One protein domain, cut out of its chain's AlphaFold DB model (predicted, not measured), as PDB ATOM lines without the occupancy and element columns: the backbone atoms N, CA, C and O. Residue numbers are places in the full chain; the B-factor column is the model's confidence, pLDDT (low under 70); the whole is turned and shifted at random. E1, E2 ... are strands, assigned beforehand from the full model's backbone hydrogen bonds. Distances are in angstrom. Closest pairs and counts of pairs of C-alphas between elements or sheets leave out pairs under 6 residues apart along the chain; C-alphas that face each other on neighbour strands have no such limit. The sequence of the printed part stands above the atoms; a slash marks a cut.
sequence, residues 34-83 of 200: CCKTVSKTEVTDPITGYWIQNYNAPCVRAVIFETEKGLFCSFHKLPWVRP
ATOM      1  N   CYS A  34     182.366 183.775 260.735       85.56
ATOM      2  CA  CYS A  34     183.751 183.488 260.392       85.56
ATOM      3  C   CYS A  34     184.357 184.494 259.387       85.56
ATOM      4  O   CYS A  34     183.644 185.068 258.554       85.56
ATOM      5  N   CYS A  35     185.687 184.642 259.399       88.69
ATOM      6  CA  CYS A  35     186.411 185.447 258.414       88.69
ATOM      7  C   CYS A  35     186.133 184.937 256.994       88.69
ATOM      8  O   CYS A  35     186.501 183.808 256.656       88.69
ATOM      9  N   LYS A  36     185.528 185.786 256.159       89.31
ATOM     10  CA  LYS A  36     185.380 185.594 254.701       89.31
ATOM     11  C   LYS A  36     186.532 186.257 253.929       89.31
ATOM     12  O   LYS A  36     186.938 185.771 252.880       89.31
ATOM     13  N   THR A  37     187.105 187.311 254.508       85.00
ATOM     14  CA  THR A  37     188.245 188.085 253.995       85.00
ATOM     15  C   THR A  37     189.383 188.047 255.019       85.00
ATOM     16  O   THR A  37     189.141 187.837 256.207       85.00
ATOM     17  N   VAL A  38     190.628 188.238 254.573       88.56
ATOM     18  CA  VAL A  38     191.814 188.342 255.440       88.56
ATOM     19  C   VAL A  38     192.685 189.527 255.036       88.56
ATOM     20  O   VAL A  38     192.951 189.727 253.850       88.56
ATOM     21  N   SER A  39     193.179 190.275 256.020       86.81
ATOM     22  CA  SER A  39     194.207 191.289 255.813       86.81
ATOM     23  C   SER A  39     195.607 190.669 255.723       86.81
ATOM     24  O   SER A  39     195.884 189.563 256.205       86.81
ATOM     25  N   LYS A  40     196.503 191.429 255.090       81.56
ATOM     26  CA  LYS A  40     197.952 191.198 255.041       81.56
ATOM     27  C   LYS A  40     198.743 192.194 255.898       81.56
ATOM     28  O   LYS A  40     199.936 191.978 256.091       81.56
ATOM     29  N   THR A  41     198.104 193.266 256.373       79.50
ATOM     30  CA  THR A  41     198.738 194.270 257.236       79.50
ATOM     31  C   THR A  41     199.104 193.657 258.581       79.50
ATOM     32  O   THR A  41     198.382 192.800 259.095       79.50
ATOM     33  N   GLU A  42     200.224 194.101 259.136       80.12
ATOM     34  CA  GLU A  42     200.643 193.771 260.496       80.12
ATOM     35  C   GLU A  42     199.681 194.386 261.522       80.12
ATOM     36  O   GLU A  42     199.094 195.443 261.278       80.12
ATOM     37  N   VAL A  43     199.481 193.700 262.649       80.81
ATOM     38  CA  VAL A  43     198.633 194.181 263.745       80.81
ATOM     39  C   VAL A  43     199.518 194.931 264.732       80.81
ATOM     40  O   VAL A  43     200.284 194.322 265.470       80.81
ATOM     41  N   THR A  44     199.417 196.259 264.722       79.38
ATOM     42  CA  THR A  44     200.173 197.159 265.615       79.38
ATOM     43  C   THR A  44     199.532 197.336 266.990       79.38
ATOM     44  O   THR A  44     200.135 197.935 267.876       79.38
ATOM     45  N   ASP A  45     198.291 196.880 267.152       80.19
ATOM     46  CA  ASP A  45     197.519 197.021 268.383       80.19
ATOM     47  C   ASP A  45     197.876 195.924 269.397       80.19
ATOM     48  O   ASP A  45     198.250 194.825 268.986       80.19
ATOM     49  N   PRO A  46     197.754 196.177 270.714       83.12
ATOM     50  CA  PRO A  46     198.004 195.162 271.731       83.12
ATOM     51  C   PRO A  46     197.061 193.966 271.539       83.12
ATOM     52  O   PRO A  46     195.836 194.102 271.577       83.12
ATOM     53  N   ILE A  47     197.651 192.790 271.318       86.00
ATOM     54  CA  ILE A  47     196.925 191.539 271.087       86.00
ATOM     55  C   ILE A  47     196.753 190.809 272.421       86.00
ATOM     56  O   ILE A  47     197.720 190.329 273.016       86.00
ATOM     57  N   THR A  48     195.508 190.692 272.868       85.31
ATOM     58  CA  THR A  48     195.107 189.981 274.086       85.31
ATOM     59  C   THR A  48     195.090 188.464 273.866       85.31
ATOM     60  O   THR A  48     195.532 187.706 274.730       85.31
ATOM     61  N   GLY A  49     194.641 188.011 272.690       82.12
ATOM     62  CA  GLY A  49     194.497 186.592 272.356       82.12
ATOM     63  C   GLY A  49     194.560 186.310 270.854       82.12
ATOM     64  O   GLY A  49     194.522 187.224 270.030       82.12
ATOM     65  N   TYR A  50     194.674 185.035 270.475       86.00
ATOM     66  CA  TYR A  50     194.596 184.622 269.072       86.00
ATOM     67  C   TYR A  50     194.103 183.180 268.913       86.00
ATOM     68  O   TYR A  50     194.326 182.335 269.780       86.00
ATOM     69  N   TRP A  51     193.480 182.874 267.774       84.62
ATOM     70  CA  TRP A  51     193.123 181.506 267.387       84.62
ATOM     71  C   TRP A  51     193.198 181.293 265.872       84.62
ATOM     72  O   TRP A  51     193.277 182.235 265.083       84.62
ATOM     73  N   ILE A  52     193.198 180.029 265.445       86.69
ATOM     74  CA  ILE A  52     193.304 179.649 264.031       86.69
ATOM     75  C   ILE A  52     191.925 179.232 263.519       86.69
ATOM     76  O   ILE A  52     191.342 178.264 264.002       86.69
ATOM     77  N   GLN A  53     191.424 179.930 262.500       85.88
ATOM     78  CA  GLN A  53     190.221 179.545 261.771       85.88
ATOM     79  C   GLN A  53     190.608 178.626 260.606       85.88
ATOM     80  O   GLN A  53     191.321 179.039 259.686       85.88
ATOM     81  N   ASN A  54     190.128 177.380 260.612       87.56
ATOM     82  CA  ASN A  54     190.304 176.487 259.466       87.56
ATOM     83  C   ASN A  54     189.370 176.877 258.298       87.56
ATOM     84  O   ASN A  54     188.392 177.597 258.478       87.56
ATOM     85  N   TYR A  55     189.677 176.407 257.088       89.56
ATOM     86  CA  TYR A  55     188.822 176.622 255.918       89.56
ATOM     87  C   TYR A  55     187.521 175.814 256.032       89.56
ATOM     88  O   TYR A  55     187.575 174.610 256.284       89.56
ATOM     89  N   ASN A  56     186.378 176.466 255.813       89.19
ATOM     90  CA  ASN A  56     185.048 175.851 255.773       89.19
ATOM     91  C   ASN A  56     184.090 176.803 255.042       89.19
ATOM     92  O   ASN A  56     183.719 177.816 255.619       89.19
ATOM     93  N   ALA A  57     183.724 176.553 253.782       86.31
ATOM     94  CA  ALA A  57     183.007 177.544 252.963       86.31
ATOM     95  C   ALA A  57     181.721 178.078 253.649       86.31
ATOM     96  O   ALA A  57     180.924 177.273 254.130       86.31
ATOM     97  N   PRO A  58     181.482 179.409 253.702       86.81
ATOM     98  CA  PRO A  58     182.199 180.501 253.022       86.81
ATOM     99  C   PRO A  58     183.438 181.052 253.767       86.81
ATOM    100  O   PRO A  58     184.026 182.039 253.334       86.81
ATOM    101  N   CYS A  59     183.838 180.451 254.887       90.75
ATOM    102  CA  CYS A  59     184.969 180.863 255.718       90.75
ATOM    103  C   CYS A  59     186.328 180.526 255.076       90.75
ATOM    104  O   CYS A  59     186.589 179.374 254.712       90.75
ATOM    105  N   VAL A  60     187.243 181.498 255.017       90.81
ATOM    106  CA  VAL A  60     188.631 181.287 254.563       90.81
ATOM    107  C   VAL A  60     189.553 180.878 255.719       90.81
ATOM    108  O   VAL A  60     189.250 181.125 256.882       90.81
ATOM    109  N   ARG A  61     190.713 180.266 255.431       88.50
ATOM    110  CA  ARG A  61     191.699 179.945 256.482       88.50
ATOM    111  C   ARG A  61     192.428 181.210 256.952       88.50
ATOM    112  O   ARG A  61     193.248 181.762 256.211       88.50
ATOM    113  N   ALA A  62     192.185 181.600 258.198       90.00
ATOM    114  CA  ALA A  62     192.702 182.812 258.830       90.00
ATOM    115  C   ALA A  62     193.364 182.503 260.182       90.00
ATOM    116  O   ALA A  62     193.110 181.461 260.786       90.00
ATOM    117  N   VAL A  63     194.184 183.428 260.672       88.38
ATOM    118  CA  VAL A  63     194.453 183.572 262.108       88.38
ATOM    119  C   VAL A  63     193.683 184.800 262.563       88.38
ATOM    120  O   VAL A  63     193.751 185.833 261.900       88.38
ATOM    121  N   ILE A  64     192.907 184.667 263.632       89.12
ATOM    122  CA  ILE A  64     192.141 185.765 264.214       89.12
ATOM    123  C   ILE A  64     192.895 186.236 265.446       89.12
ATOM    124  O   ILE A  64     193.195 185.429 266.325       89.12
ATOM    125  N   PHE A  65     193.201 187.527 265.485       88.88
ATOM    126  CA  PHE A  65     193.761 188.201 266.649       88.88
ATOM    127  C   PHE A  65     192.653 188.962 267.375       88.88
ATOM    128  O   PHE A  65     191.865 189.660 266.741       88.88
ATOM    129  N   GLU A  66     192.602 188.831 268.693       86.56
ATOM    130  CA  GLU A  66     191.774 189.642 269.581       86.56
ATOM    131  C   GLU A  66     192.639 190.778 270.125       86.56
ATOM    132  O   GLU A  66     193.647 190.532 270.790       86.56
ATOM    133  N   THR A  67     192.267 192.016 269.807       85.19
ATOM    134  CA  THR A  67     192.923 193.238 270.282       85.19
ATOM    135  C   THR A  67     191.942 194.080 271.085       85.19
ATOM    136  O   THR A  67     190.728 193.894 271.003       85.19
ATOM    137  N   GLU A  68     192.451 195.089 271.791       82.94
ATOM    138  CA  GLU A  68     191.623 196.081 272.497       82.94
ATOM    139  C   GLU A  68     190.599 196.807 271.594       82.94
ATOM    140  O   GLU A  68     189.643 197.392 272.101       82.94
ATOM    141  N   LYS A  69     190.764 196.760 270.261       79.44
ATOM    142  CA  LYS A  69     189.834 197.354 269.285       79.44
ATOM    143  C   LYS A  69     188.844 196.362 268.662       79.44
ATOM    144  O   LYS A  69     187.905 196.807 268.008       79.44
ATOM    145  N   GLY A  70     189.030 195.050 268.829       83.50
ATOM    146  CA  GLY A  70     188.147 194.026 268.262       83.50
ATOM    147  C   GLY A  70     188.880 192.817 267.677       83.50
ATOM    148  O   GLY A  70     189.961 192.444 268.127       83.50
ATOM    149  N   LEU A  71     188.265 192.174 266.678       85.12
ATOM    150  CA  LEU A  71     188.782 190.952 266.055       85.12
ATOM    151  C   LEU A  71     189.391 191.234 264.681       85.12
ATOM    152  O   LEU A  71     188.739 191.808 263.812       85.12
ATOM    153  N   PHE A  72     190.620 190.772 264.460       89.12
ATOM    154  CA  PHE A  72     191.368 191.028 263.236       89.12
ATOM    155  C   PHE A  72     191.704 189.738 262.474       89.12
ATOM    156  O   PHE A  72     192.484 188.904 262.932       89.12
ATOM    157  N   CYS A  73     191.120 189.583 261.283       90.25
ATOM    158  CA  CYS A  73     191.322 188.438 260.393       90.25
ATOM    159  C   CYS A  73     192.633 188.561 259.591       90.25
ATOM    160  O   CYS A  73     192.657 189.200 258.538       90.25
ATOM    161  N   SER A  74     193.714 187.905 260.015       89.25
ATOM    162  CA  SER A  74     195.008 187.889 259.311       89.25
ATOM    163  C   SER A  74     195.233 186.637 258.458       89.25
ATOM    164  O   SER A  74     194.768 185.533 258.757       89.25
ATOM    165  N   PHE A  75     196.011 186.780 257.383       87.81
ATOM    166  CA  PHE A  75     196.359 185.661 256.509       87.81
ATOM    167  C   PHE A  75     197.415 184.724 257.130       87.81
ATOM    168  O   PHE A  75     198.569 185.092 257.333       87.81
ATOM    169  N   HIS A  76     197.041 183.460 257.337       82.38
ATOM    170  CA  HIS A  76     197.829 182.437 258.048       82.38
ATOM    171  C   HIS A  76     199.228 182.097 257.480       82.38
ATOM    172  O   HIS A  76     199.958 181.334 258.111       82.38
ATOM    173  N   LYS A  77     199.609 182.589 256.290       82.00
ATOM    174  CA  LYS A  77     200.949 182.361 255.700       82.00
ATOM    175  C   LYS A  77     201.913 183.544 255.853       82.00
ATOM    176  O   LYS A  77     203.056 183.425 255.412       82.00
ATOM    177  N   LEU A  78     201.472 184.666 256.430       79.12
ATOM    178  CA  LEU A  78     202.334 185.823 256.692       79.12
ATOM    179  C   LEU A  78     203.514 185.408 257.597       79.12
ATOM    180  O   LEU A  78     203.318 184.600 258.507       79.12
ATOM    181  N   PRO A  79     204.737 185.924 257.373       76.00
ATOM    182  CA  PRO A  79     205.911 185.502 258.138       76.00
ATOM    183  C   PRO A  79     205.794 185.860 259.627       76.00
ATOM    184  O   PRO A  79     206.123 185.029 260.469       76.00
ATOM    185  N   TRP A  80     205.242 187.036 259.943       75.12
ATOM    186  CA  TRP A  80     205.030 187.520 261.313       75.12
ATOM    187  C   TRP A  80     203.928 186.760 262.078       75.12
ATOM    188  O   TRP A  80     203.958 186.702 263.300       75.12
ATOM    189  N   VAL A  81     202.998 186.097 261.372       71.06
ATOM    190  CA  VAL A  81     201.929 185.261 261.967       71.06
ATOM    191  C   VAL A  81     202.450 183.881 262.418       71.06
ATOM    192  O   VAL A  81     201.725 183.097 263.031       71.06
ATOM    193  N   ARG A  82     203.712 183.534 262.125       62.62
ATOM    194  CA  ARG A  82     204.274 182.229 262.503       62.62
ATOM    195  C   ARG A  82     204.531 182.151 264.020       62.62
ATOM    196  O   ARG A  82     205.016 183.127 264.589       62.62
ATOM    197  N   PRO A  83     204.337 180.981 264.673       56.16
ATOM    198  CA  PRO A  83     204.451 180.832 266.135       56.16
ATOM    199  C   PRO A  83     205.815 181.159 266.771       56.16
ATOM    200  O   PRO A  83     205.955 181.058 267.983       56.16
TER     201      PRO A  83
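What this domain is: This is residues 34 to 83 of the 200 residues of the protein "SCY domain-containing protein" of Hucho hucho (huchen) (UniProt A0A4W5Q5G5). With little regular structure, this is one small, twisted sheet of three strands in a row, bordered by long loops: residues 34 to 46 pass by E3 and loop round to E1, and residues 76 to 83 turn back over one face. The printed part has 50 residues, 19 of them in E1, E2 and E3, an all-strand meander, each strand the antiparallel neighbour of the one before. It is compact, with a radius of gyration of the C-alphas of 10.2 A, and spans 30 by 22 by 17 A.

Where its parts are: E1, residues 47 to 53, begins at C-alpha 47 (196.925, 191.539, 271.087) and is 16.6 A long. E2 is residues 62 to 67, 15.5 A. E3, residues 70 to 75, 16.6 A, ends at C-alpha 75 (196.359, 185.661, 256.509).

How they stand to each other: E2 is the inner strand. The hairpin E1 and E2 is antiparallel at 160 degrees; N 64 and O 51 are within hydrogen-bond range at 2.9 A. The hairpin E2 and E3 has a tight link and stands at 151 degrees; N 72 and O 65 are 2.8 A apart. The sheet is only just strongly twisted, with C-alphas up to 4.2 A off its best plane.

The domain as a whole: The C-alphas farthest apart, of Pro 46 and Ala 57, are 29.8 A apart. The printed part has no cut. Mean pLDDT of the printed part is 83.9; residues 82 to 83 are under 70.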